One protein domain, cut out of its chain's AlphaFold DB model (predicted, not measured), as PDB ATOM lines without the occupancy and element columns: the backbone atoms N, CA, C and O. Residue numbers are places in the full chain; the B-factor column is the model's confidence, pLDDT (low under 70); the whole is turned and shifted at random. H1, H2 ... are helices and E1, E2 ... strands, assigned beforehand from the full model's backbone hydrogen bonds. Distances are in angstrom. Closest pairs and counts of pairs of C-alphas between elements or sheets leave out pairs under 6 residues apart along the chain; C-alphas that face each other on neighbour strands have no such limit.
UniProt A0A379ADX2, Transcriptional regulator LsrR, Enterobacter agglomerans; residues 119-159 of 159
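What this domain is: This is residues 119 to 159 of the 159 residues of the protein "Transcriptional regulator LsrR" of Enterobacter agglomerans (UniProt A0A379ADX2). A short hairpin of two strands, E1 and E2, makes one side of a small frame; the nine-residue helix H2 makes the next side, and the short helix H1 lies across from the hairpin. The first printed stretch, residues 119 to 125, curves in a U over one face of this frame and leads into H1. The printed part has 41 residues with two named helices and two named strands, in the order H1, H2, E1, E2; the sheet's order is E1 - E2, antiparallel, and the class is mixed, helices and strands. The whole is compact, with a radius of gyration of the C-alphas of 9.2 A and spans of 27 by 20 by 11 A.

How they stand to each other: Look first at the hairpin of E1, residues 146 to 150, and E2, residues 153 to 156: the strands are antiparallel, with 145 degrees between their directions. C-alphas 149 and 154 face each other at 4.3 A. Two backbone pairs within hydrogen-bond range are N 147 and O 155, at 2.9 A, and N 155 and O 148, at 3.0 A. Move outward to H2, residues 135 to 143: it is near E1, with 6 pairs of C-alphas within 10 A. H2 and E2 are only just apart, their closest C-alphas 8.0 A from each other. H1, residues 126 to 129, and H2 are close but not clearly touching; their closest C-alphas, those of Asn 128 and Asp 135, are 6.8 A apart. H1 is apart from both E1 and E2. In H2 every O i to N i+4 pair is within hydrogen-bond range; H1 is too short for such a pair, and its one O i to N i+3 pair is within range.

Where its parts are: Find C-alpha 146 at (23.316, -3.688, 3.145); from there E1 runs 11.5 A, from Val 146 to Met 150. E2 runs 10.4 A from His 153 to Gln 156, whose C-alpha is at (24.965, -1.121, 6.592). Go back along the printed part to C-alpha 135 at (20.092, -14.239, -6.014), where H2 begins; it runs 12.3 A from Asp 135 to Gly 143. H1, from Pro 126 to Ala 129, begins at C-alpha 126, (31.939, -13.260, -5.328).

The domain as a whole: The two C-alphas farthest apart, those of Glu 130 and Ala 158, are 27.5 A from each other, while those of Gly 119 and Gly 159, the first and last printed, are 14.0 A apart. The printed part has no cut and ends at residue 159, the chain's last residue. The links from H1 to H2, from H2 to E1 and from E1 to E2 are tight. In this model the mean pLDDT of the printed part is 92.1, and residue 159 is the one printed residue under 70.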
ATOM      1  N   GLY A 119      33.912  -6.511   0.482       92.31
ATOM      2  CA  GLY A 119      33.166  -6.838  -0.724       92.31
ATOM      3  C   GLY A 119      31.895  -6.008  -0.854       92.31
ATOM      4  O   GLY A 119      31.276  -5.627   0.137       92.31
ATOM      5  N   GLU A 120      31.487  -5.747  -2.093       91.69
ATOM      6  CA  GLU A 120      30.135  -5.271  -2.387       91.69
ATOM      7  C   GLU A 120      29.127  -6.429  -2.335       91.69
ATOM      8  O   GLU A 120      29.473  -7.593  -2.565       91.69
ATOM      9  N   VAL A 121      27.858  -6.106  -2.089       93.81
ATOM     10  CA  VAL A 121      26.761  -7.082  -2.056       93.81
ATOM     11  C   VAL A 121      25.796  -6.756  -3.185       93.81
ATOM     12  O   VAL A 121      24.797  -6.080  -3.004       93.81
ATOM     13  N   MET A 122      26.129  -7.209  -4.387       92.69
ATOM     14  CA  MET A 122      25.343  -6.985  -5.601       92.69
ATOM     15  C   MET A 122      25.170  -8.304  -6.361       92.69
ATOM     16  O   MET A 122      25.954  -9.232  -6.137       92.69
ATOM     17  N   PRO A 123      24.173  -8.426  -7.259       92.94
ATOM     18  CA  PRO A 123      24.043  -9.613  -8.100       92.94
ATOM     19  C   PRO A 123      25.356  -9.909  -8.838       92.94
ATOM     20  O   PRO A 123      25.955  -9.017  -9.438       92.94
ATOM     21  N   GLY A 124      25.831 -11.151  -8.755       91.19
ATOM     22  CA  GLY A 124      27.117 -11.577  -9.310       91.19
ATOM     23  C   GLY A 124      28.355 -11.237  -8.469       91.19
ATOM     24  O   GLY A 124      29.475 -11.485  -8.928       91.19
ATOM     25  N   CYS A 125      28.205 -10.704  -7.247       91.25
ATOM     26  CA  CYS A 125      29.336 -10.556  -6.323       91.25
ATOM     27  C   CYS A 125      29.986 -11.926  -6.029       91.25
ATOM     28  O   CYS A 125      29.347 -12.959  -6.239       91.25
ATOM     29  N   PRO A 126      31.243 -11.987  -5.542       89.25
ATOM     30  CA  PRO A 126      31.939 -13.260  -5.328       89.25
ATOM     31  C   PRO A 126      31.141 -14.288  -4.514       89.25
ATOM     32  O   PRO A 126      31.006 -15.425  -4.954       89.25
ATOM     33  N   LEU A 127      30.511 -13.872  -3.405       90.06
ATOM     34  CA  LEU A 127      29.666 -14.757  -2.594       90.06
ATOM     35  C   LEU A 127      28.486 -15.346  -3.385       90.06
ATOM     36  O   LEU A 127      28.101 -16.488  -3.155       90.06
ATOM     37  N   ASN A 128      27.903 -14.587  -4.314       91.62
ATOM     38  CA  ASN A 128      26.791 -15.052  -5.138       91.62
ATOM     39  C   ASN A 128      27.268 -15.926  -6.306       91.62
ATOM     40  O   ASN A 128      26.753 -17.022  -6.505       91.62
ATOM     41  N   ALA A 129      28.305 -15.490  -7.022       89.25
ATOM     42  CA  ALA A 129      28.871 -16.220  -8.153       89.25
ATOM     43  C   ALA A 129      29.481 -17.581  -7.761       89.25
ATOM     44  O   ALA A 129      29.564 -18.474  -8.598       89.25
ATOM     45  N   GLU A 130      29.912 -17.737  -6.507       84.75
ATOM     46  CA  GLU A 130      30.428 -18.997  -5.952       84.75
ATOM     47  C   GLU A 130      29.380 -19.803  -5.178       84.75
ATOM     48  O   GLU A 130      29.709 -20.809  -4.561       84.75
ATOM     49  N   GLY A 131      28.116 -19.375  -5.181       87.00
ATOM     50  CA  GLY A 131      27.036 -20.148  -4.574       87.00
ATOM     51  C   GLY A 131      27.005 -20.130  -3.045       87.00
ATOM     52  O   GLY A 131      26.258 -20.907  -2.453       87.00
ATOM     53  N   PHE A 132      27.739 -19.233  -2.376       88.75
ATOM     54  CA  PHE A 132      27.587 -19.027  -0.930       88.75
ATOM     55  C   PHE A 132      26.233 -18.397  -0.582       88.75
ATOM     56  O   PHE A 132      25.648 -18.734   0.445       88.75
ATOM     57  N   ILE A 133      25.718 -17.514  -1.444       91.38
ATOM     58  CA  ILE A 133      24.391 -16.894  -1.318       91.38
ATOM     59  C   ILE A 133      23.617 -16.953  -2.641       91.38
ATOM     60  O   ILE A 133      24.203 -16.920  -3.723       91.38
ATOM     61  N   THR A 134      22.290 -17.032  -2.565       93.00
ATOM     62  CA  THR A 134      21.402 -17.037  -3.741       93.00
ATOM     63  C   THR A 134      21.067 -15.627  -4.219       93.00
ATOM     64  O   THR A 134      21.148 -14.670  -3.451       93.00
ATOM     65  N   ASP A 135      20.585 -15.507  -5.456       95.31
ATOM     66  CA  ASP A 135      20.092 -14.239  -6.014       95.31
ATOM     67  C   ASP A 135      18.987 -13.627  -5.137       95.31
ATOM     68  O   ASP A 135      19.033 -12.448  -4.799       95.31
ATOM     69  N   ALA A 136      18.056 -14.456  -4.651       96.00
ATOM     70  CA  ALA A 136      17.003 -14.022  -3.731       96.00
ATOM     71  C   ALA A 136      17.562 -13.496  -2.393       96.00
ATOM     72  O   ALA A 136      17.019 -12.554  -1.816       96.00
ATOM     73  N   GLN A 137      18.653 -14.079  -1.884       95.75
ATOM     74  CA  GLN A 137      19.328 -13.578  -0.682       95.75
ATOM     75  C   GLN A 137      20.038 -12.248  -0.952       95.75
ATOM     76  O   GLN A 137      19.966 -11.356  -0.109       95.75
ATOM     77  N   VAL A 138      20.672 -12.081  -2.116       96.56
ATOM     78  CA  VAL A 138      21.277 -10.804  -2.529       96.56
ATOM     79  C   VAL A 138      20.217  -9.704  -2.612       96.56
ATOM     80  O   VAL A 138      20.399  -8.632  -2.039       96.56
ATOM     81  N   GLU A 139      19.084  -9.973  -3.264       96.25
ATOM     82  CA  GLU A 139      17.959  -9.033  -3.341       96.25
ATOM     83  C   GLU A 139      17.429  -8.663  -1.950       96.25
ATOM     84  O   GLU A 139      17.210  -7.484  -1.661       96.25
ATOM     85  N   ALA A 140      17.289  -9.643  -1.053       96.69
ATOM     86  CA  ALA A 140      16.856  -9.403   0.319       96.69
ATOM     87  C   ALA A 140      17.861  -8.557   1.124       96.69
ATOM     88  O   ALA A 140      17.450  -7.689   1.896       96.69
ATOM     89  N   LEU A 141      19.168  -8.783   0.958       96.56
ATOM     90  CA  LEU A 141      20.220  -7.989   1.605       96.56
ATOM     91  C   LEU A 141      20.208  -6.541   1.096       96.56
ATOM     92  O   LEU A 141      20.223  -5.608   1.902       96.56
ATOM     93  N   ASN A 142      20.063  -6.353  -0.215       94.00
ATOM     94  CA  ASN A 142      19.920  -5.032  -0.828       94.00
ATOM     95  C   ASN A 142      18.666  -4.301  -0.344       94.00
ATOM     96  O   ASN A 142      18.741  -3.134   0.041       94.00
ATOM     97  N   GLY A 143      17.525  -4.991  -0.265       94.81
ATOM     98  CA  GLY A 143      16.286  -4.435   0.289       94.81
ATOM     99  C   GLY A 143      16.402  -4.014   1.761       94.81
ATOM    100  O   GLY A 143      15.651  -3.157   2.222       94.81
ATOM    101  N   ARG A 144      17.371  -4.573   2.497       95.31
ATOM    102  CA  ARG A 144      17.706  -4.201   3.882       95.31
ATOM    103  C   ARG A 144      18.770  -3.103   3.974       95.31
ATOM    104  O   ARG A 144      19.193  -2.790   5.082       95.31
ATOM    105  N   GLY A 145      19.211  -2.525   2.858       94.38
ATOM    106  CA  GLY A 145      20.209  -1.452   2.842       94.38
ATOM    107  C   GLY A 145      21.621  -1.908   3.217       94.38
ATOM    108  O   GLY A 145      22.403  -1.099   3.712       94.38
ATOM    109  N   VAL A 146      21.938  -3.193   3.030       96.69
ATOM    110  CA  VAL A 146      23.316  -3.688   3.145       96.69
ATOM    111  C   VAL A 146      24.171  -3.000   2.085       96.69
ATOM    112  O   VAL A 146      23.782  -2.934   0.922       96.69
ATOM    113  N   VAL A 147      25.330  -2.481   2.490       94.06
ATOM    114  CA  VAL A 147      26.245  -1.745   1.598       94.06
ATOM    115  C   VAL A 147      27.542  -2.501   1.326       94.06
ATOM    116  O   VAL A 147      28.290  -2.129   0.425       94.06
ATOM    117  N   GLY A 148      27.815  -3.561   2.085       94.94
ATOM    118  CA  GLY A 148      29.006  -4.373   1.909       94.94
ATOM    119  C   GLY A 148      29.043  -5.589   2.823       94.94
ATOM    120  O   GLY A 148      28.158  -5.807   3.656       94.94
ATOM    121  N   GLU A 149      30.086  -6.385   2.636       94.88
ATOM    122  CA  GLU A 149      30.412  -7.523   3.480       94.88
ATOM    123  C   GLU A 149      31.897  -7.554   3.827       94.88
ATOM    124  O   GLU A 149      32.748  -7.059   3.082       94.88
ATOM    125  N   MET A 150      32.196  -8.117   4.990       93.88
ATOM    126  CA  MET A 150      33.548  -8.417   5.428       93.88
ATOM    127  C   MET A 150      33.523  -9.752   6.162       93.88
ATOM    128  O   MET A 150      32.781  -9.916   7.130       93.88
ATOM    129  N   LEU A 151      34.342 -10.706   5.715       92.62
ATOM    130  CA  LEU A 151      34.409 -12.059   6.286       92.62
ATOM    131  C   LEU A 151      33.049 -12.792   6.287       92.62
ATOM    132  O   LEU A 151      32.778 -13.589   7.182       92.62
ATOM    133  N   GLY A 152      32.174 -12.510   5.312       90.81
ATOM    134  CA  GLY A 152      30.816 -13.064   5.273       90.81
ATOM    135  C   GLY A 152      29.836 -12.419   6.262       90.81
ATOM    136  O   GLY A 152      28.718 -12.902   6.437       90.81
ATOM    137  N   HIS A 153      30.224 -11.316   6.906       93.44
ATOM    138  CA  HIS A 153      29.328 -10.486   7.703       93.44
ATOM    139  C   HIS A 153      28.878  -9.270   6.899       93.44
ATOM    140  O   HIS A 153      29.695  -8.471   6.451       93.44
ATOM    141  N   PHE A 154      27.565  -9.125   6.745       95.69
ATOM    142  CA  PHE A 154      26.937  -8.020   6.027       95.69
ATOM    143  C   PHE A 154      26.752  -6.804   6.938       95.69
ATOM    144  O   PHE A 154      26.293  -6.959   8.070       95.69
ATOM    145  N   PHE A 155      27.049  -5.608   6.431       95.62
ATOM    146  CA  PHE A 155      26.949  -4.358   7.190       95.62
ATOM    147  C   PHE A 155      26.215  -3.258   6.410       95.62
ATOM    148  O   PHE A 155      26.098  -3.302   5.178       95.62
ATOM    149  N   GLN A 156      25.677  -2.282   7.141       94.44
ATOM    150  CA  GLN A 156      24.965  -1.121   6.592       94.44
ATOM    151  C   GLN A 156      25.873   0.118   6.636       94.44
ATOM    152  O   GLN A 156      26.983   0.080   7.157       94.44
ATOM    153  N   SER A 157      25.422   1.253   6.098       88.81
ATOM    154  CA  SER A 157      26.225   2.490   6.083       88.81
ATOM    155  C   SER A 157      26.595   3.025   7.474       88.81
ATOM    156  O   SER A 157      27.569   3.761   7.598       88.81
ATOM    157  N   ALA A 158      25.840   2.660   8.511       84.44
ATOM    158  CA  ALA A 158      26.117   3.031   9.897       84.44
ATOM    159  C   ALA A 158      27.102   2.082  10.614       84.44
ATOM    160  O   ALA A 158      27.431   2.343  11.771       84.44
ATOM    161  N   GLY A 159      27.573   1.026   9.935       61.72
ATOM    162  CA  GLY A 159      28.252  -0.123  10.544       61.72
ATOM    163  C   GLY A 159      27.248  -1.218  10.859       61.72
ATOM    164  O   GLY A 159      26.789  -1.266  12.017       61.72
TER     165      GLY A 159